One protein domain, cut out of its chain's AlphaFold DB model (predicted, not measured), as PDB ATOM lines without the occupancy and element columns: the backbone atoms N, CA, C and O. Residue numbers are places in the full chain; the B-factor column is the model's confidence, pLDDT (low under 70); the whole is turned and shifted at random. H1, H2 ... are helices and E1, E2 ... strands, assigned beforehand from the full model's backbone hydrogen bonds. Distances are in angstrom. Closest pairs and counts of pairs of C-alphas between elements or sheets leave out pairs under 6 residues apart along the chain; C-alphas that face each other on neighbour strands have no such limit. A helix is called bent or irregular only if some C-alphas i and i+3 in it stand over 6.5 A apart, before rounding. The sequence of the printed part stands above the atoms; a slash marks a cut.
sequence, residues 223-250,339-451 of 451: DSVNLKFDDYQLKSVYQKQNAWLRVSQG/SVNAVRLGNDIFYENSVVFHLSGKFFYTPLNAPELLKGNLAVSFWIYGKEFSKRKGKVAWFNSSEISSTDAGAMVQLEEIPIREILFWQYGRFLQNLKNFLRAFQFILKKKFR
ATOM      1  N   ASP A 223      64.002 -34.880 -44.732       89.94
ATOM      2  CA  ASP A 223      63.641 -33.949 -45.795       89.94
ATOM      3  C   ASP A 223      63.062 -34.694 -47.016       89.94
ATOM      4  O   ASP A 223      62.085 -34.220 -47.597       89.94
ATOM      5  N   SER A 224      63.528 -35.912 -47.332       90.06
ATOM      6  CA  SER A 224      62.950 -36.732 -48.419       90.06
ATOM      7  C   SER A 224      61.497 -37.173 -48.181       90.06
ATOM      8  O   SER A 224      60.770 -37.436 -49.136       90.06
ATOM      9  N   VAL A 225      61.044 -37.212 -46.921       88.94
ATOM     10  CA  VAL A 225      59.642 -37.491 -46.550       88.94
ATOM     11  C   VAL A 225      58.894 -36.245 -46.064       88.94
ATOM     12  O   VAL A 225      57.804 -36.366 -45.501       88.94
ATOM     13  N   ASN A 226      59.468 -35.055 -46.279       88.56
ATOM     14  CA  ASN A 226      58.937 -33.755 -45.866       88.56
ATOM     15  C   ASN A 226      58.567 -33.686 -44.369       88.56
ATOM     16  O   ASN A 226      57.513 -33.171 -43.994       88.56
ATOM     17  N   LEU A 227      59.426 -34.239 -43.509       89.69
ATOM     18  CA  LEU A 227      59.312 -34.137 -42.055       89.69
ATOM     19  C   LEU A 227      60.465 -33.308 -41.498       89.69
ATOM     20  O   LEU A 227      61.612 -33.468 -41.907       89.69
ATOM     21  N   LYS A 228      60.192 -32.465 -40.503       92.12
ATOM     22  CA  LYS A 228      61.240 -31.866 -39.668       92.12
ATOM     23  C   LYS A 228      61.508 -32.717 -38.433       92.12
ATOM     24  O   LYS A 228      60.836 -33.713 -38.151       92.12
ATOM     25  N   PHE A 229      62.556 -32.354 -37.699       91.38
ATOM     26  CA  PHE A 229      63.034 -33.114 -36.546       91.38
ATOM     27  C   PHE A 229      61.945 -33.352 -35.488       91.38
ATOM     28  O   PHE A 229      61.783 -34.457 -34.968       91.38
ATOM     29  N   ASP A 230      61.207 -32.307 -35.150       90.62
ATOM     30  CA  ASP A 230      60.114 -32.307 -34.188       90.62
ATOM     31  C   ASP A 230      58.862 -33.022 -34.713       90.62
ATOM     32  O   ASP A 230      58.226 -33.743 -33.939       90.62
ATOM     33  N   ASP A 231      58.571 -32.935 -36.014       90.25
ATOM     34  CA  ASP A 231      57.507 -33.721 -36.656       90.25
ATOM     35  C   ASP A 231      57.794 -35.225 -36.530       90.25
ATOM     36  O   ASP A 231      56.936 -36.013 -36.114       90.25
ATOM     37  N   TYR A 232      59.040 -35.629 -36.801       90.12
ATOM     38  CA  TYR A 232      59.493 -37.003 -36.594       90.12
ATOM     39  C   TYR A 232      59.383 -37.420 -35.125       90.12
ATOM     40  O   TYR A 232      58.912 -38.520 -34.827       90.12
ATOM     41  N   GLN A 233      59.788 -36.560 -34.182       88.69
ATOM     42  CA  GLN A 233      59.648 -36.869 -32.758       88.69
ATOM     43  C   GLN A 233      58.192 -37.098 -32.367       88.69
ATOM     44  O   GLN A 233      57.901 -38.030 -31.614       88.69
ATOM     45  N   LEU A 234      57.283 -36.278 -32.882       87.56
ATOM     46  CA  LEU A 234      55.860 -36.370 -32.616       87.56
ATOM     47  C   LEU A 234      55.262 -37.665 -33.190       87.56
ATOM     48  O   LEU A 234      54.632 -38.419 -32.442       87.56
ATOM     49  N   LYS A 235      55.568 -37.997 -34.453       87.00
ATOM     50  CA  LYS A 235      55.202 -39.281 -35.085       87.00
ATOM     51  C   LYS A 235      55.764 -40.476 -34.306       87.00
ATOM     52  O   LYS A 235      55.045 -41.424 -33.998       87.00
ATOM     53  N   SER A 236      57.037 -40.413 -33.920       85.31
ATOM     54  CA  SER A 236      57.717 -41.464 -33.152       85.31
ATOM     55  C   SER A 236      57.077 -41.674 -31.774       85.31
ATOM     56  O   SER A 236      56.919 -42.809 -31.321       85.31
ATOM     57  N   VAL A 237      56.681 -40.595 -31.088       83.44
ATOM     58  CA  VAL A 237      55.960 -40.678 -29.807       83.44
ATOM     59  C   VAL A 237      54.592 -41.326 -29.995       83.44
ATOM     60  O   VAL A 237      54.252 -42.217 -29.213       83.44
ATOM     61  N   TYR A 238      53.845 -40.930 -31.029       84.25
ATOM     62  CA  TYR A 238      52.551 -41.529 -31.353       84.25
ATOM     63  C   TYR A 238      52.669 -43.042 -31.574       84.25
ATOM     64  O   TYR A 238      52.009 -43.816 -30.884       84.25
ATOM     65  N   GLN A 239      53.572 -43.478 -32.460       82.94
ATOM     66  CA  GLN A 239      53.766 -44.897 -32.783       82.94
ATOM     67  C   GLN A 239      54.088 -45.733 -31.540       82.94
ATOM     68  O   GLN A 239      53.550 -46.824 -31.353       82.94
ATOM     69  N   LYS A 240      54.931 -45.209 -30.640       81.75
ATOM     70  CA  LYS A 240      55.266 -45.894 -29.385       81.75
ATOM     71  C   LYS A 240      54.046 -46.044 -28.487       81.75
ATOM     72  O   LYS A 240      53.837 -47.127 -27.941       81.75
ATOM     73  N   GLN A 241      53.262 -44.979 -28.327       80.81
ATOM     74  CA  GLN A 241      52.084 -44.983 -27.462       80.81
ATOM     75  C   GLN A 241      50.957 -45.854 -28.022       80.81
ATOM     76  O   GLN A 241      50.384 -46.636 -27.264       80.81
ATOM     77  N   ASN A 242      50.727 -45.830 -29.335       78.69
ATOM     78  CA  ASN A 242      49.789 -46.739 -29.988       78.69
ATOM     79  C   ASN A 242      50.225 -48.206 -29.816       78.69
ATOM     80  O   ASN A 242      49.452 -49.057 -29.380       78.69
ATOM     81  N   ALA A 243      51.510 -48.506 -30.038       79.25
ATOM     82  CA  ALA A 243      52.047 -49.847 -29.809       79.25
ATOM     83  C   ALA A 243      51.918 -50.293 -28.342       79.25
ATOM     84  O   ALA A 243      51.721 -51.474 -28.077       79.25
ATOM     85  N   TRP A 244      52.034 -49.379 -27.375       78.69
ATOM     86  CA  TRP A 244      51.784 -49.691 -25.966       78.69
ATOM     87  C   TRP A 244      50.312 -50.020 -25.698       78.69
ATOM     88  O   TRP A 244      50.048 -50.998 -25.002       78.69
ATOM     89  N   LEU A 245      49.377 -49.266 -26.285       78.44
ATOM     90  CA  LEU A 245      47.937 -49.508 -26.152       78.44
ATOM     91  C   LEU A 245      47.547 -50.884 -26.712       78.44
ATOM     92  O   LEU A 245      46.867 -51.660 -26.051       78.44
ATOM     93  N   ARG A 246      48.058 -51.237 -27.895       80.31
ATOM     94  CA  ARG A 246      47.810 -52.555 -28.504       80.31
ATOM     95  C   ARG A 246      48.350 -53.702 -27.644       80.31
ATOM     96  O   ARG A 246      47.739 -54.762 -27.571       80.31
ATOM     97  N   VAL A 247      49.477 -53.496 -26.957       79.38
ATOM     98  CA  VAL A 247      50.028 -54.487 -26.017       79.38
ATOM     99  C   VAL A 247      49.187 -54.591 -24.749       79.38
ATOM    100  O   VAL A 247      48.946 -55.702 -24.286       79.38
ATOM    101  N   SER A 248      48.733 -53.471 -24.177       77.56
ATOM    102  CA  SER A 248      47.910 -53.497 -22.961       77.56
ATOM    103  C   SER A 248      46.528 -54.110 -23.200       77.56
ATOM    104  O   SER A 248      45.992 -54.749 -22.302       77.56
ATOM    105  N   GLN A 249      45.999 -53.989 -24.419       81.06
ATOM    106  CA  GLN A 249      44.778 -54.662 -24.876       81.06
ATOM    107  C   GLN A 249      44.986 -56.147 -25.225       81.06
ATOM    108  O   GLN A 249      44.043 -56.818 -25.628       81.06
ATOM    109  N   GLY A 250      46.212 -56.673 -25.117       79.50
ATOM    110  CA  GLY A 250      46.523 -58.064 -25.458       79.50
ATOM    111  C   GLY A 250      46.544 -58.367 -26.961       79.50
ATOM    112  O   GLY A 250      46.729 -59.520 -27.336       79.50
ATOM    113  N   SER A 339      48.826 -39.554 -22.330       71.06
ATOM    114  CA  SER A 339      47.594 -38.830 -22.048       71.06
ATOM    115  C   SER A 339      46.727 -38.991 -23.289       71.06
ATOM    116  O   SER A 339      47.011 -38.358 -24.307       71.06
ATOM    117  N   VAL A 340      45.753 -39.898 -23.241       78.62
ATOM    118  CA  VAL A 340      44.796 -40.085 -24.335       78.62
ATOM    119  C   VAL A 340      43.748 -38.991 -24.210       78.62
ATOM    120  O   VAL A 340      43.012 -38.964 -23.227       78.62
ATOM    121  N   ASN A 341      43.718 -38.073 -25.167       85.56
ATOM    122  CA  ASN A 341      42.757 -36.976 -25.195       85.56
ATOM    123  C   ASN A 341      41.937 -37.073 -26.478       85.56
ATOM    124  O   ASN A 341      42.484 -37.407 -27.528       85.56
ATOM    125  N   ALA A 342      40.642 -36.784 -26.398       88.75
ATOM    126  CA  ALA A 342      39.793 -36.743 -27.579       88.75
ATOM    127  C   ALA A 342      40.066 -35.460 -28.373       88.75
ATOM    128  O   ALA A 342      40.250 -34.383 -27.793       88.75
ATOM    129  N   VAL A 343      40.067 -35.582 -29.697       90.81
ATOM    130  CA  VAL A 343      40.080 -34.451 -30.621       90.81
ATOM    131  C   VAL A 343      38.931 -34.599 -31.603       90.81
ATOM    132  O   VAL A 343      38.661 -35.690 -32.094       90.81
ATOM    133  N   ARG A 344      38.258 -33.495 -31.901       91.50
ATOM    134  CA  ARG A 344      37.341 -33.382 -33.028       91.50
ATOM    135  C   ARG A 344      37.970 -32.439 -34.029       91.50
ATOM    136  O   ARG A 344      38.323 -31.320 -33.663       91.50
ATOM    137  N   LEU A 345      38.111 -32.887 -35.265       91.12
ATOM    138  CA  LEU A 345      38.630 -32.076 -36.352       91.12
ATOM    139  C   LEU A 345      37.701 -32.164 -37.555       91.12
ATOM    140  O   LEU A 345      37.126 -33.211 -37.826       91.12
ATOM    141  N   GLY A 346      37.542 -31.061 -38.264       89.19
ATOM    142  CA  GLY A 346      36.731 -31.041 -39.469       89.19
ATOM    143  C   GLY A 346      36.736 -29.697 -40.159       89.19
ATOM    144  O   GLY A 346      37.163 -28.696 -39.583       89.19
ATOM    145  N   ASN A 347      36.274 -29.695 -41.398       87.12
ATOM    146  CA  ASN A 347      35.901 -28.489 -42.128       87.12
ATOM    147  C   ASN A 347      34.372 -28.318 -42.046       87.12
ATOM    148  O   ASN A 347      33.702 -29.064 -41.337       87.12
ATOM    149  N   ASP A 348      33.808 -27.350 -42.764       80.69
ATOM    150  CA  ASP A 348      32.360 -27.095 -42.733       80.69
ATOM    151  C   ASP A 348      31.515 -28.260 -43.296       80.69
ATOM    152  O   ASP A 348      30.302 -28.289 -43.109       80.69
ATOM    153  N   ILE A 349      32.146 -29.229 -43.974       82.31
ATOM    154  CA  ILE A 349      31.487 -30.316 -44.713       82.31
ATOM    155  C   ILE A 349      31.636 -31.664 -43.990       82.31
ATOM    156  O   ILE A 349      30.707 -32.469 -43.967       82.31
ATOM    157  N   PHE A 350      32.801 -31.931 -43.400       86.19
ATOM    158  CA  PHE A 350      33.169 -33.220 -42.825       86.19
ATOM    159  C   PHE A 350      33.854 -33.041 -41.470       86.19
ATOM    160  O   PHE A 350      34.828 -32.295 -41.348       86.19
ATOM    161  N   TYR A 351      33.379 -33.786 -40.467       87.56
ATOM    162  CA  TYR A 351      33.961 -33.845 -39.128       87.56
ATOM    163  C   TYR A 351      34.309 -35.280 -38.744       87.56
ATOM    164  O   TYR A 351      33.522 -36.202 -38.940       87.56
ATOM    165  N   GLU A 352      35.460 -35.440 -38.103       88.38
ATOM    166  CA  GLU A 352      35.958 -36.708 -37.589       88.38
ATOM    167  C   GLU A 352      36.395 -36.560 -36.124       88.38
ATOM    168  O   GLU A 352      37.024 -35.573 -35.727       88.38
ATOM    169  N   ASN A 353      36.050 -37.553 -35.299       89.94
ATOM    170  CA  ASN A 353      36.551 -37.661 -33.932       89.94
ATOM    171  C   ASN A 353      37.737 -38.626 -33.912       89.94
ATOM    172  O   ASN A 353      37.660 -39.726 -34.453       89.94
ATOM    173  N   SER A 354      38.813 -38.232 -33.245       90.38
ATOM    174  CA  SER A 354      40.036 -39.016 -33.128       90.38
ATOM    175  C   SER A 354      40.695 -38.806 -31.758       90.38
ATOM    176  O   SER A 354      40.091 -38.263 -30.826       90.38
ATOM    177  N   VAL A 355      41.937 -39.266 -31.606       87.88
ATOM    178  CA  VAL A 355      42.696 -39.232 -30.356       87.88
ATOM    179  C   VAL A 355      44.050 -38.561 -30.523       87.88
ATOM    180  O   VAL A 355      44.818 -38.846 -31.439       87.88
ATOM    181  N   VAL A 356      44.389 -37.720 -29.548       87.25
ATOM    182  CA  VAL A 356      45.689 -37.067 -29.443       87.25
ATOM    183  C   VAL A 356      46.407 -37.532 -28.196       87.25
ATOM    184  O   VAL A 356      45.961 -37.384 -27.057       87.25
ATOM    185  N   PHE A 357      47.588 -38.061 -28.455       82.12
ATOM    186  CA  PHE A 357      48.512 -38.610 -27.481       82.12
ATOM    187  C   PHE A 357      49.522 -37.575 -26.969       82.12
ATOM    188  O   PHE A 357      49.948 -37.604 -25.809       82.12
ATOM    189  N   HIS A 358      49.915 -36.637 -27.833       84.00
ATOM    190  CA  HIS A 358      50.908 -35.624 -27.518       84.00
ATOM    191  C   HIS A 358      50.718 -34.369 -28.378       84.00
ATOM    192  O   HIS A 358      50.627 -34.470 -29.594       84.00
ATOM    193  N   LEU A 359      50.736 -33.199 -27.735       83.88
ATOM    194  CA  LEU A 359      50.958 -31.907 -28.386       83.88
ATOM    195  C   LEU A 359      52.448 -31.532 -28.312       83.88
ATOM    196  O   LEU A 359      53.018 -31.486 -27.212       83.88
ATOM    197  N   SER A 360      53.069 -31.243 -29.455       85.62
ATOM    198  CA  SER A 360      54.388 -30.609 -29.550       85.62
ATOM    199  C   SER A 360      54.192 -29.192 -30.065       85.62
ATOM    200  O   SER A 360      53.992 -29.022 -31.260       85.62
ATOM    201  N   GLY A 361      54.200 -28.203 -29.164       85.50
ATOM    202  CA  GLY A 361      53.962 -26.795 -29.496       85.50
ATOM    203  C   GLY A 361      52.645 -26.596 -30.250       85.50
ATOM    204  O   GLY A 361      51.584 -26.772 -29.654       85.50
ATOM    205  N   LYS A 362      52.721 -26.241 -31.537       89.19
ATOM    206  CA  LYS A 362      51.551 -26.043 -32.415       89.19
ATOM    207  C   LYS A 362      51.102 -27.304 -33.159       89.19
ATOM    208  O   LYS A 362      50.090 -27.271 -33.850       89.19
ATOM    209  N   PHE A 363      51.851 -28.393 -33.049       91.12
ATOM    210  CA  PHE A 363      51.654 -29.591 -33.852       91.12
ATOM    211  C   PHE A 363      51.167 -30.758 -33.004       91.12
ATOM    212  O   PHE A 363      51.575 -30.945 -31.851       91.12
ATOM    213  N   PHE A 364      50.324 -31.589 -33.602       90.56
ATOM    214  CA  PHE A 364      49.955 -32.885 -33.055       90.56
ATOM    215  C   PHE A 364      49.745 -33.899 -34.171       90.56
ATOM    216  O   PHE A 364      49.414 -33.545 -35.299       90.56
ATOM    217  N   TYR A 365      49.947 -35.168 -33.835       90.62
ATOM    218  CA  TYR A 365      49.673 -36.274 -34.739       90.62
ATOM    219  C   TYR A 365      48.437 -37.024 -34.257       90.62
ATOM    220  O   TYR A 365      48.327 -37.326 -33.063       90.62
ATOM    221  N   THR A 366      47.538 -37.332 -35.187       88.62
ATOM    222  CA  THR A 366      46.288 -38.045 -34.918       88.62
ATOM    223  C   THR A 366      46.019 -39.063 -36.034       88.62
ATOM    224  O   THR A 366      46.283 -38.757 -37.202       88.62
ATOM    225  N   PRO A 367      45.526 -40.275 -35.717       87.44
ATOM    226  CA  PRO A 367      45.061 -41.215 -36.732       87.44
ATOM    227  C   PRO A 367      43.776 -40.686 -37.367       87.44
ATOM    228  O   PRO A 367      42.987 -40.038 -36.681       87.44
ATOM    229  N   LEU A 368      43.566 -40.934 -38.653       84.38
ATOM    230  CA  LEU A 368      42.382 -40.487 -39.386       84.38
ATOM    231  C   LEU A 368      41.935 -41.573 -40.353       84.38
ATOM    232  O   LEU A 368      42.767 -42.176 -41.023       84.38
ATOM    233  N   ASN A 369      40.626 -41.762 -40.457       80.50
ATOM    234  CA  ASN A 369      40.001 -42.716 -41.362       80.50
ATOM    235  C   ASN A 369      39.964 -42.179 -42.795       80.50
ATOM    236  O   ASN A 369      40.242 -42.919 -43.734       80.50
ATOM    237  N   ALA A 370      39.644 -40.891 -42.966       78.38
ATOM    238  CA  ALA A 370      39.528 -40.253 -44.279       78.38
ATOM    239  C   ALA A 370      40.344 -38.947 -44.352       78.38
ATOM    240  O   ALA A 370      39.782 -37.866 -44.546       78.38
ATOM    241  N   PRO A 371      41.685 -39.018 -44.212       75.75
ATOM    242  CA  PRO A 371      42.547 -37.836 -44.199       75.75
ATOM    243  C   PRO A 371      42.399 -36.959 -45.453       75.75
ATOM    244  O   PRO A 371      42.551 -35.741 -45.381       75.75
ATOM    245  N   GLU A 372      42.066 -37.557 -46.597       76.62
ATOM    246  CA  GLU A 372      41.918 -36.856 -47.874       76.62
ATOM    247  C   GLU A 372      40.756 -35.853 -47.903       76.62
ATOM    248  O   GLU A 372      40.841 -34.855 -48.619       76.62
ATOM    249  N   LEU A 373      39.708 -36.090 -47.102       81.06
ATOM    250  CA  LEU A 373      38.534 -35.215 -46.984       81.06
ATOM    251  C   LEU A 373      38.792 -34.002 -46.076       81.06
ATOM    252  O   LEU A 373      38.031 -33.036 -46.083       81.06
ATOM    253  N   LEU A 374      39.888 -34.033 -45.313       80.56
ATOM    254  CA  LEU A 374      40.263 -33.034 -44.313       80.56
ATOM    255  C   LEU A 374      41.338 -32.068 -44.838       80.56
ATOM    256  O   LEU A 374      42.226 -31.639 -44.102       80.56
ATOM    257  N   LYS A 375      41.280 -31.723 -46.128       76.56
ATOM    258  CA  LYS A 375      42.183 -30.737 -46.740       76.56
ATOM    259  C   LYS A 375      41.719 -29.307 -46.448       76.56
ATOM    260  O   LYS A 375      40.527 -29.014 -46.454       76.56
ATOM    261  N   GLY A 376      42.684 -28.408 -46.254       80.44
ATOM    262  CA  GLY A 376      42.440 -26.977 -46.054       80.44
ATOM    263  C   GLY A 376      42.325 -26.570 -44.585       80.44
ATOM    264  O   GLY A 376      43.018 -27.117 -43.723       80.44
ATOM    265  N   ASN A 377      41.483 -25.568 -44.326       86.81
ATOM    266  CA  ASN A 377      41.269 -25.015 -42.992       86.81
ATOM    267  C   ASN A 377      40.379 -25.949 -42.170       86.81
ATOM    268  O   ASN A 377      39.285 -26.321 -42.587       86.81
ATOM    269  N   LEU A 378      40.859 -26.297 -40.983       90.69
ATOM    270  CA  LEU A 378      40.202 -27.190 -40.045       90.69
ATOM    271  C   LEU A 378      39.822 -26.433 -38.777       90.69
ATOM    272  O   LEU A 378      40.631 -25.703 -38.201       90.69
ATOM    273  N   ALA A 379      38.607 -26.678 -38.299       91.19
ATOM    274  CA  ALA A 379      38.211 -26.394 -36.934       91.19
ATOM    275  C   ALA A 379      38.571 -27.599 -36.059       91.19
ATOM    276  O   ALA A 379      38.082 -28.710 -36.264       91.19
ATOM    277  N   VAL A 380      39.426 -27.370 -35.068       91.50
ATOM    278  CA  VAL A 380      39.938 -28.390 -34.160       91.50
ATOM    279  C   VAL A 380      39.481 -28.085 -32.740       91.50
ATOM    280  O   VAL A 380      39.667 -26.978 -32.237       91.50
ATOM    281  N   SER A 381      38.874 -29.067 -32.083       90.50
ATOM    282  CA  SER A 381      38.437 -28.971 -30.690       90.50
ATOM    283  C   SER A 381      39.029 -30.116 -29.877       90.50
ATOM    284  O   SER A 381      38.965 -31.269 -30.299       90.50
ATOM    285  N   PHE A 382      39.618 -29.806 -28.721       89.06
ATOM    286  CA  PHE A 382      40.265 -30.792 -27.848       89.06
ATOM    287  C   PHE A 382      39.560 -30.877 -26.503       89.06
ATOM    288  O   PHE A 382      39.162 -29.855 -25.948       89.06
ATOM    289  N   TRP A 383      39.520 -32.075 -25.920       86.69
ATOM    290  CA  TRP A 383      39.109 -32.271 -24.529       86.69
ATOM    291  C   TRP A 383      40.293 -32.763 -23.712       86.69
ATOM    292  O   TRP A 383      40.781 -33.875 -23.910       86.69
ATOM    293  N   ILE A 384      40.764 -31.915 -22.799       80.62
ATOM    294  CA  ILE A 384      41.997 -32.135 -22.041       80.62
ATOM    295  C   ILE A 384      41.654 -32.040 -20.560       80.62
ATOM    296  O   ILE A 384      41.285 -30.973 -20.073       80.62
ATOM    297  N   TYR A 385      41.755 -33.160 -19.840       77.00
ATOM    298  CA  TYR A 385      41.386 -33.259 -18.418       77.00
ATOM    299  C   TYR A 385      39.998 -32.665 -18.093       77.00
ATOM    300  O   TYR A 385      39.831 -31.977 -17.090       77.00
ATOM    301  N   GLY A 386      39.005 -32.904 -18.955       75.75
ATOM    302  CA  GLY A 386      37.631 -32.419 -18.769       75.75
ATOM    303  C   GLY A 386      37.397 -30.955 -19.158       75.75
ATOM    304  O   GLY A 386      36.257 -30.507 -19.131       75.75
ATOM    305  N   LYS A 387      38.439 -30.215 -19.565       84.12
ATOM    306  CA  LYS A 387      38.303 -28.872 -20.134       84.12
ATOM    307  C   LYS A 387      38.272 -28.941 -21.658       84.12
ATOM    308  O   LYS A 387      39.147 -29.555 -22.271       84.12
ATOM    309  N   GLU A 388      37.273 -28.300 -22.255       86.50
ATOM    310  CA  GLU A 388      37.160 -28.159 -23.705       86.50
ATOM    311  C   GLU A 388      37.961 -26.952 -24.204       86.50
ATOM    312  O   GLU A 388      37.916 -25.860 -23.634       86.50
ATOM    313  N   PHE A 389      38.689 -27.168 -25.292       85.56
ATOM    314  CA  PHE A 389      39.419 -26.160 -26.046       85.56
ATOM    315  C   PHE A 389      38.843 -26.146 -27.456       85.56
ATOM    316  O   PHE A 389      39.300 -26.884 -28.328       85.56
ATOM    317  N   SER A 390      37.781 -25.368 -27.646       82.44
ATOM    318  CA  SER A 390      36.931 -25.417 -28.835       82.44
ATOM    319  C   SER A 390      37.427 -24.528 -29.978       82.44
ATOM    320  O   SER A 390      37.900 -23.413 -29.741       82.44
ATOM    321  N   LYS A 391      37.196 -24.977 -31.219       81.12
ATOM    322  CA  LYS A 391      37.287 -24.183 -32.463       81.12
ATOM    323  C   LYS A 391      38.643 -23.501 -32.703       81.12
ATOM    324  O   LYS A 391      38.710 -22.365 -33.171       81.12
ATOM    325  N   ARG A 392      39.743 -24.196 -32.414       89.38
ATOM    326  CA  ARG A 392      41.081 -23.775 -32.846       89.38
ATOM    327  C   ARG A 392      41.204 -23.968 -34.352       89.38
ATOM    328  O   ARG A 392      40.879 -25.035 -34.860       89.38
ATOM    329  N   LYS A 393      41.678 -22.952 -35.064       91.19
ATOM    330  CA  LYS A 393      41.982 -23.084 -36.487       91.19
ATOM    331  C   LYS A 393      43.271 -23.877 -36.667       91.19
ATOM    332  O   LYS A 393      44.243 -23.675 -35.932       91.19
ATOM    333  N   GLY A 394      43.278 -24.777 -37.632       91.31
ATOM    334  CA  GLY A 394      44.452 -25.543 -38.006       91.31
ATOM    335  C   GLY A 394      44.418 -25.964 -39.463       91.31
ATOM    336  O   GLY A 394      43.443 -25.745 -40.170       91.31
ATOM    337  N   LYS A 395      45.498 -26.590 -39.904       90.56
ATOM    338  CA  LYS A 395      45.658 -27.142 -41.245       90.56
ATOM    339  C   LYS A 395      46.410 -28.458 -41.162       90.56
ATOM    340  O   LYS A 395      47.219 -28.664 -40.254       90.56
ATOM    341  N   VAL A 396      46.181 -29.344 -42.121       88.00
ATOM    342  CA  VAL A 396      47.011 -30.543 -42.236       88.00
ATOM    343  C   VAL A 396      48.373 -30.155 -42.802       88.00
ATOM    344  O   VAL A 396      48.462 -29.600 -43.891       88.00
ATOM    345  N   ALA A 397      49.430 -30.435 -42.043       86.19
ATOM    346  CA  ALA A 397      50.808 -30.170 -42.439       86.19
ATOM    347  C   ALA A 397      51.441 -31.357 -43.178       86.19
ATOM    348  O   ALA A 397      52.305 -31.159 -44.027       86.19
ATOM    349  N   TRP A 398      51.029 -32.587 -42.858       86.81
ATOM    350  CA  TRP A 398      51.609 -33.798 -43.439       86.81
ATOM    351  C   TRP A 398      50.658 -34.995 -43.314       86.81
ATOM    352  O   TRP A 398      49.966 -35.129 -42.304       86.81
ATOM    353  N   PHE A 399      50.661 -35.890 -44.304       82.94
ATOM    354  CA  PHE A 399      49.878 -37.130 -44.309       82.94
ATOM    355  C   PHE A 399      50.782 -38.359 -44.290       82.94
ATOM    356  O   PHE A 399      51.797 -38.405 -44.983       82.94
ATOM    357  N   ASN A 400      50.371 -39.390 -43.553       76.25
ATOM    358  CA  ASN A 400      50.986 -40.706 -43.651       76.25
ATOM    359  C   ASN A 400      50.441 -41.423 -44.893       76.25
ATOM    360  O   ASN A 400      49.396 -42.056 -44.822       76.25
ATOM    361  N   SER A 401      51.135 -41.296 -46.026       58.28
ATOM    362  CA  SER A 401      50.762 -41.925 -47.304       58.28
ATOM    363  C   SER A 401      51.207 -43.390 -47.439       58.28
ATOM    364  O   SER A 401      51.040 -43.991 -48.499       58.28
ATOM    365  N   SER A 402      51.796 -43.982 -46.395       51.09
ATOM    366  CA  SER A 402      52.256 -45.369 -46.430       51.09
ATOM    367  C   SER A 402      51.090 -46.342 -46.214       51.09
ATOM    368  O   SER A 402      50.623 -46.495 -45.089       51.09
ATOM    369  N   GLU A 403      50.725 -47.008 -47.311       44.09
ATOM    370  CA  GLU A 403      49.815 -48.150 -47.474       44.09
ATOM    371  C   GLU A 403      48.305 -47.871 -47.412       44.09
ATOM    372  O   GLU A 403      47.736 -47.452 -46.413       44.09
ATOM    373  N   ILE A 404      47.656 -48.239 -48.520       40.84
ATOM    374  CA  ILE A 404      46.226 -48.196 -48.881       40.84
ATOM    375  C   ILE A 404      45.334 -49.048 -47.939       40.84
ATOM    376  O   ILE A 404      44.151 -49.258 -48.193       40.84
ATOM    377  N   SER A 405      45.866 -49.525 -46.809       41.47
ATOM    378  CA  SER A 405      45.083 -50.194 -45.773       41.47
ATOM    379  C   SER A 405      44.661 -49.181 -44.705       41.47
ATOM    380  O   SER A 405      45.478 -48.538 -44.051       41.47
ATOM    381  N   SER A 406      43.353 -49.046 -44.515       49.56
ATOM    382  CA  SER A 406      42.662 -48.061 -43.669       49.56
ATOM    383  C   SER A 406      42.991 -48.095 -42.165       49.56
ATOM    384  O   SER A 406      42.341 -47.406 -41.385       49.56
ATOM    385  N   THR A 407      43.977 -48.882 -41.722       49.28
ATOM    386  CA  THR A 407      44.218 -49.145 -40.291       49.28
ATOM    387  C   THR A 407      45.349 -48.332 -39.654       49.28
ATOM    388  O   THR A 407      45.387 -48.249 -38.429       49.28
ATOM    389  N   ASP A 408      46.218 -47.676 -40.439       58.66
ATOM    390  CA  ASP A 408      47.335 -46.843 -39.932       58.66
ATOM    391  C   ASP A 408      47.437 -45.454 -40.617       58.66
ATOM    392  O   ASP A 408      48.455 -44.750 -40.527       58.66
ATOM    393  N   ALA A 409      46.359 -45.026 -41.282       72.06
ATOM    394  CA  ALA A 409      46.245 -43.686 -41.846       72.06
ATOM    395  C   ALA A 409      46.185 -42.625 -40.728       72.06
ATOM    396  O   ALA A 409      45.556 -42.794 -39.681       72.06
ATOM    397  N   GLY A 410      46.888 -41.511 -40.924       84.12
ATOM    398  CA  GLY A 410      46.953 -40.435 -39.940       84.12
ATOM    399  C   GLY A 410      47.629 -39.192 -40.484       84.12
ATOM    400  O   GLY A 410      48.324 -39.240 -41.502       84.12
ATOM    401  N   ALA A 411      47.430 -38.075 -39.796       87.56
ATOM    402  CA  ALA A 411      47.915 -36.776 -40.233       87.56
ATOM    403  C   ALA A 411      48.612 -36.013 -39.110       87.56
ATOM    404  O   ALA A 411      48.263 -36.111 -37.929       87.56
ATOM    405  N   MET A 412      49.596 -35.217 -39.517       89.19
ATOM    406  CA  MET A 412      50.159 -34.154 -38.707       89.19
ATOM    407  C   MET A 412      49.321 -32.899 -38.913       89.19
ATOM    408  O   MET A 412      49.220 -32.397 -40.032       89.19
ATOM    409  N   VAL A 413      48.741 -32.377 -37.840       89.88
ATOM    410  CA  VAL A 413      47.923 -31.167 -37.880       89.88
ATOM    411  C   VAL A 413      48.685 -30.039 -37.200       89.88
ATOM    412  O   VAL A 413      49.159 -30.180 -36.071       89.88
ATOM    413  N   GLN A 414      48.800 -28.921 -37.907       91.94
ATOM    414  CA  GLN A 414      49.353 -27.671 -37.413       91.94
ATOM    415  C   GLN A 414      48.211 -26.756 -36.988       91.94
ATOM    416  O   GLN A 414      47.311 -26.476 -37.773       91.94
ATOM    417  N   LEU A 415      48.272 -26.246 -35.769       90.94
ATOM    418  CA  LEU A 415      47.357 -25.226 -35.274       90.94
ATOM    419  C   LEU A 415      47.914 -23.841 -35.617       90.94
ATOM    420  O   LEU A 415      49.122 -23.619 -35.524       90.94
ATOM    421  N   GLU A 416      47.052 -22.908 -36.019       88.94
ATOM    422  CA  GLU A 416      47.464 -21.533 -36.338       88.94
ATOM    423  C   GLU A 416      47.973 -20.829 -35.074       88.94
ATOM    424  O   GLU A 416      49.105 -20.327 -35.013       88.94
ATOM    425  N   GLU A 417      47.165 -20.902 -34.017       85.25
ATOM    426  CA  GLU A 417      47.451 -20.323 -32.713       85.25
ATOM    427  C   GLU A 417      47.030 -21.263 -31.584       85.25
ATOM    428  O   GLU A 417      45.922 -21.802 -31.559       85.25
ATOM    429  N   ILE A 418      47.922 -21.413 -30.604       83.75
ATOM    430  CA  ILE A 418      47.590 -21.932 -29.280       83.75
ATOM    431  C   ILE A 418      48.145 -20.946 -28.251       83.75
ATOM    432  O   ILE A 418      49.356 -20.695 -28.245       83.75
ATOM    433  N   PRO A 419      47.314 -20.428 -27.331       84.25
ATOM    434  CA  PRO A 419      47.804 -19.637 -26.215       84.25
ATOM    435  C   PRO A 419      48.802 -20.438 -25.370       84.25
ATOM    436  O   PRO A 419      48.535 -21.574 -24.974       84.25
ATOM    437  N   ILE A 420      49.929 -19.823 -25.001       82.75
ATOM    438  CA  ILE A 420      50.982 -20.460 -24.184       82.75
ATOM    439  C   ILE A 420      50.407 -21.082 -22.901       82.75
ATOM    440  O   ILE A 420      50.835 -22.160 -22.493       82.75
ATOM    441  N   ARG A 421      49.391 -20.451 -22.296       85.38
ATOM    442  CA  ARG A 421      48.689 -20.972 -21.111       85.38
ATOM    443  C   ARG A 421      48.105 -22.372 -21.332       85.38
ATOM    444  O   ARG A 421      48.136 -23.178 -20.411       85.38
ATOM    445  N   GLU A 422      47.616 -22.687 -22.529       85.12
ATOM    446  CA  GLU A 422      47.042 -24.002 -22.861       85.12
ATOM    447  C   GLU A 422      48.127 -25.058 -23.048       85.12
ATOM    448  O   GLU A 422      48.004 -26.171 -22.534       85.12
ATOM    449  N   ILE A 423      49.238 -24.690 -23.696       83.69
ATOM    450  CA  ILE A 423      50.423 -25.552 -23.788       83.69
ATOM    451  C   ILE A 423      50.931 -25.865 -22.379       83.69
ATOM    452  O   ILE A 423      51.174 -27.027 -22.053       83.69
ATOM    453  N   LEU A 424      51.063 -24.848 -21.524       85.88
ATOM    454  CA  LEU A 424      51.495 -25.021 -20.137       85.88
ATOM    455  C   LEU A 424      50.516 -25.889 -19.345       85.88
ATOM    456  O   LEU A 424      50.959 -26.795 -18.645       85.88
ATOM    457  N   PHE A 425      49.208 -25.679 -19.504       86.38
ATOM    458  CA  PHE A 425      48.176 -26.502 -18.873       86.38
ATOM    459  C   PHE A 425      48.295 -27.976 -19.281       86.38
ATOM    460  O   PHE A 425      48.312 -28.857 -18.418       86.38
ATOM    461  N   TRP A 426      48.475 -28.258 -20.576       83.75
ATOM    462  CA  TRP A 426      48.712 -29.617 -21.063       83.75
ATOM    463  C   TRP A 426      49.971 -30.229 -20.443       83.75
ATOM    464  O   TRP A 426      49.946 -31.358 -19.943       83.75
ATOM    465  N   GLN A 427      51.094 -29.505 -20.487       84.31
ATOM    466  CA  GLN A 427      52.366 -30.002 -19.955       84.31
ATOM    467  C   GLN A 427      52.284 -30.244 -18.446       84.31
ATOM    468  O   GLN A 427      52.810 -31.251 -17.972       84.31
ATOM    469  N   TYR A 428      51.583 -29.380 -17.712       84.69
ATOM    470  CA  TYR A 428      51.336 -29.529 -16.284       84.69
ATOM    471  C   TYR A 428      50.501 -30.775 -15.976       84.69
ATOM    472  O   TYR A 428      50.933 -31.623 -15.197       84.69
ATOM    473  N   GLY A 429      49.360 -30.956 -16.646       81.44
ATOM    474  CA  GLY A 429      48.531 -32.147 -16.453       81.44
ATOM    475  C   GLY A 429      49.300 -33.433 -16.772       81.44
ATOM    476  O   GLY A 429      49.283 -34.395 -16.004       81.44
ATOM    477  N   ARG A 430      50.087 -33.432 -17.856       79.94
ATOM    478  CA  ARG A 430      50.981 -34.549 -18.198       79.94
ATOM    479  C   ARG A 430      52.043 -34.800 -17.126       79.94
ATOM    480  O   ARG A 430      52.349 -35.954 -16.830       79.94
ATOM    481  N   PHE A 431      52.646 -33.744 -16.585       82.69
ATOM    482  CA  PHE A 431      53.626 -33.854 -15.510       82.69
ATOM    483  C   PHE A 431      53.009 -34.516 -14.275       82.69
ATOM    484  O   PHE A 431      53.547 -35.517 -13.806       82.69
ATOM    485  N   LEU A 432      51.843 -34.043 -13.826       82.81
ATOM    486  CA  LEU A 432      51.112 -34.638 -12.707       82.81
ATOM    487  C   LEU A 432      50.766 -36.109 -12.956       82.81
ATOM    488  O   LEU A 432      50.961 -36.950 -12.079       82.81
ATOM    489  N   GLN A 433      50.299 -36.445 -14.159       79.62
ATOM    490  CA  GLN A 433      49.966 -37.824 -14.509       79.62
ATOM    491  C   GLN A 433      51.205 -38.731 -14.479       79.62
ATOM    492  O   GLN A 433      51.154 -39.836 -13.935       79.62
ATOM    493  N   ASN A 434      52.331 -38.266 -15.025       78.81
ATOM    494  CA  ASN A 434      53.597 -38.996 -14.965       78.81
ATOM    495  C   ASN A 434      54.079 -39.166 -13.521       78.81
ATOM    496  O   ASN A 434      54.502 -40.262 -13.162       78.81
ATOM    497  N   LEU A 435      53.974 -38.124 -12.695       79.69
ATOM    498  CA  LEU A 435      54.348 -38.168 -11.286       79.69
ATOM    499  C   LEU A 435      53.493 -39.182 -10.516       79.69
ATOM    500  O   LEU A 435      54.028 -40.061  -9.844       79.69
ATOM    501  N   LYS A 436      52.166 -39.138 -10.678       81.50
ATOM    502  CA  LYS A 436      51.232 -40.093 -10.062       81.50
ATOM    503  C   LYS A 436      51.550 -41.536 -10.453       81.50
ATOM    504  O   LYS A 436      51.525 -42.432  -9.612       81.50
ATOM    505  N   ASN A 437      51.866 -41.770 -11.724       73.56
ATOM    506  CA  ASN A 437      52.216 -43.099 -12.218       73.56
ATOM    507  C   ASN A 437      53.578 -43.572 -11.709       73.56
ATOM    508  O   ASN A 437      53.711 -44.737 -11.344       73.56
ATOM    509  N   PHE A 438      54.563 -42.676 -11.636       74.06
ATOM    510  CA  PHE A 438      55.858 -42.964 -11.032       74.06
ATOM    511  C   PHE A 438      55.702 -43.391  -9.567       74.06
ATOM    512  O   PHE A 438      56.204 -44.443  -9.181       74.06
ATOM    513  N   LEU A 439      54.917 -42.646  -8.781       78.31
ATOM    514  CA  LEU A 439      54.625 -42.980  -7.383       78.31
ATOM    515  C   LEU A 439      53.909 -44.335  -7.244       78.31
ATOM    516  O   LEU A 439      54.287 -45.144  -6.400       78.31
ATOM    517  N   ARG A 440      52.924 -44.633  -8.105       74.88
ATOM    518  CA  ARG A 440      52.241 -45.943  -8.125       74.88
ATOM    519  C   ARG A 440      53.184 -47.094  -8.474       74.88
ATOM    520  O   ARG A 440      53.135 -48.139  -7.829       74.88
ATOM    521  N   ALA A 441      54.045 -46.913  -9.474       70.25
ATOM    522  CA  ALA A 441      55.043 -47.913  -9.847       70.25
ATOM    523  C   ALA A 441      56.030 -48.164  -8.697       70.25
ATOM    524  O   ALA A 441      56.337 -49.314  -8.389       70.25
ATOM    525  N   PHE A 442      56.461 -47.103  -8.012       67.50
ATOM    526  CA  PHE A 442      57.329 -47.194  -6.843       67.50
ATOM    527  C   PHE A 442      56.668 -47.962  -5.685       67.50
ATOM    528  O   PHE A 442      57.265 -48.888  -5.137       67.50
ATOM    529  N   GLN A 443      55.400 -47.670  -5.376       69.88
ATOM    530  CA  GLN A 443      54.618 -48.414  -4.377       69.88
ATOM    531  C   GLN A 443      54.456 -49.899  -4.733       69.88
ATOM    532  O   GLN A 443      54.526 -50.759  -3.854       69.88
ATOM    533  N   PHE A 444      54.254 -50.222  -6.014       64.62
ATOM    534  CA  PHE A 444      54.144 -51.606  -6.476       64.62
ATOM    535  C   PHE A 444      55.465 -52.374  -6.326       64.62
ATOM    536  O   PHE A 444      55.461 -53.521  -5.882       64.62
ATOM    537  N   ILE A 445      56.598 -51.735  -6.640       61.31
ATOM    538  CA  ILE A 445      57.936 -52.316  -6.451       61.31
ATOM    539  C   ILE A 445      58.198 -52.592  -4.968       61.31
ATOM    540  O   ILE A 445      58.668 -53.679  -4.640       61.31
ATOM    541  N   LEU A 446      57.844 -51.661  -4.077       54.75
ATOM    542  CA  LEU A 446      57.958 -51.867  -2.630       54.75
ATOM    543  C   LEU A 446      57.106 -53.058  -2.172       54.75
ATOM    544  O   LEU A 446      57.633 -53.981  -1.561       54.75
ATOM    545  N   LYS A 447      55.821 -53.124  -2.550       65.31
ATOM    546  CA  LYS A 447      54.936 -54.242  -2.167       65.31
ATOM    547  C   LYS A 447      55.400 -55.611  -2.675       65.31
ATOM    548  O   LYS A 447      55.154 -56.607  -2.007       65.31
ATOM    549  N   LYS A 448      56.058 -55.675  -3.837       55.75
ATOM    550  CA  LYS A 448      56.573 -56.928  -4.416       55.75
ATOM    551  C   LYS A 448      57.914 -57.373  -3.814       55.75
ATOM    552  O   LYS A 448      58.331 -58.492  -4.066       55.75
ATOM    553  N   LYS A 449      58.600 -56.496  -3.073       47.25
ATOM    554  CA  LYS A 449      59.875 -56.787  -2.397       47.25
ATOM    555  C   LYS A 449      59.698 -57.171  -0.918       47.25
ATOM    556  O   LYS A 449      60.652 -57.633  -0.309       47.25
ATOM    557  N   PHE A 450      58.495 -56.967  -0.367       47.66
ATOM    558  CA  PHE A 450      58.088 -57.320   1.003       47.66
ATOM    559  C   PHE A 450      57.008 -58.426   1.048       47.66
ATOM    560  O   PHE A 450      56.301 -58.572   2.041       47.66
ATOM    561  N   ARG A 451      56.865 -59.183  -0.041       40.12
ATOM    562  CA  ARG A 451      56.218 -60.499  -0.108       40.12
ATOM    563  C   ARG A 451      57.250 -61.466  -0.654       40.12
ATOM    564  O   ARG A 451      57.219 -62.630  -0.216       40.12
TER     565      ARG A 451
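Overview. This is residues 223 to 250 and 339 to 451 of the 451 residues of the protein "PrsW family intramembrane metalloprotease" of Leptospira idonii (UniProt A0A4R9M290). A single six-stranded sheet folds back on itself into a curled, partly barrel-like body, with E2, E1 and E4 in one leaf facing E6 and E3 in the other, and the bent strand E5 as the hinge. H1 packs slantwise over E3 with its first part, while the long helix H2 only grazes the sheet near its start and then sticks out as an arm, residues 435 to 451. The printed part has 141 residues, with two named helices and six named strands in the order H1 E1 E2 E3 E4 E5 E6 H2; it is of mixed class, helices and strands. The sheet's order is E2 E1 E4 E5 E6 E3, antiparallel throughout. The whole is only just compact, close to loose, with a radius of gyration of the C-alphas of 17.0 A, and elongated, spanning 58 by 36 by 29 A.

Arrangement. The sheet is strongly twisted, and its edge strands are E2, residues 351 to 356, and E3, residues 363 to 367. E2 forms a hairpin with E1, residues 341 to 346, where N 343 and O 354 are 2.9 A apart, within hydrogen-bond range. E1 is the antiparallel neighbour of E4, residues 377 to 384, with N 344 and O 381 at 2.8 A. E4 forms a hairpin with E5, residues 387 to 399, with N 378 and O 394 at 2.8 A. E5 bends by 76 degrees at residue 393 and forms a hairpin with E6, residues 410 to 415, with N 395 and O 414 at 2.8 A. E6 is the antiparallel neighbour of E3, with N 413 and O 364 at 2.9 A. E4, E5 and E6 form a meander, each strand the antiparallel neighbour of the one before; with E3 they form a Greek key, in which the first of four strands in a row is the antiparallel neighbour of the fourth. In this folded sheet, one sheet bent back on itself, E2, E1 and E4 face E6 and E3 with 30 pairs of C-alphas within 11 A. The closest C-alphas of the edge strands E2 and E3 are those of Val 356 and Thr 366, 5.6 A apart. H1, residues 229 to 248, is on the sheet at a height of 9.5 A. It lies over E3 and runs slantwise to the strands, at 37 degrees to E3 on the local plane; their closest C-alphas are those of Lys 235 and Tyr 365, 6.3 A apart. H2, residues 420 to 449, only grazes the sheet with its residues 422 to 429; its closest C-alpha to E4 is that of Trp 426, 7.2 A from that of Ile 384. H1 and H2 are apart. In both helices every O i to N i+4 pair is within hydrogen-bond range.

Along the chain. E1 begins at C-alpha 341, (42.757, -36.976, -25.195). E5 is the longest strand, 28.0 A from C-alpha 387 to C-alpha 399, and E4 measures 22.1 A. H1 is 28.8 A long and begins at C-alpha 229, (63.034, -33.114, -36.546). H2 is 43.3 A long and ends at C-alpha 449, (59.875, -56.787, -2.397).

Size, cuts and confidence. The two C-alphas farthest apart are those of Ile 349 and Phe 450, 59.4 A. Residues 243 to 250, of which 243 to 248 belong to H1, and residues 435 to 451, of which 435 to 449 belong to H2, stand free; the body without them spans 39 by 31 by 24 A. Residues 251 to 338 are not printed, and C-alphas 250 and 339 are 19.6 A apart across this cut, in the link from H1 to E1. Of the links that are printed whole, none is long. The mean pLDDT of the printed part is 80.6; residues 401 to 408 and 442 to 451 are under 70.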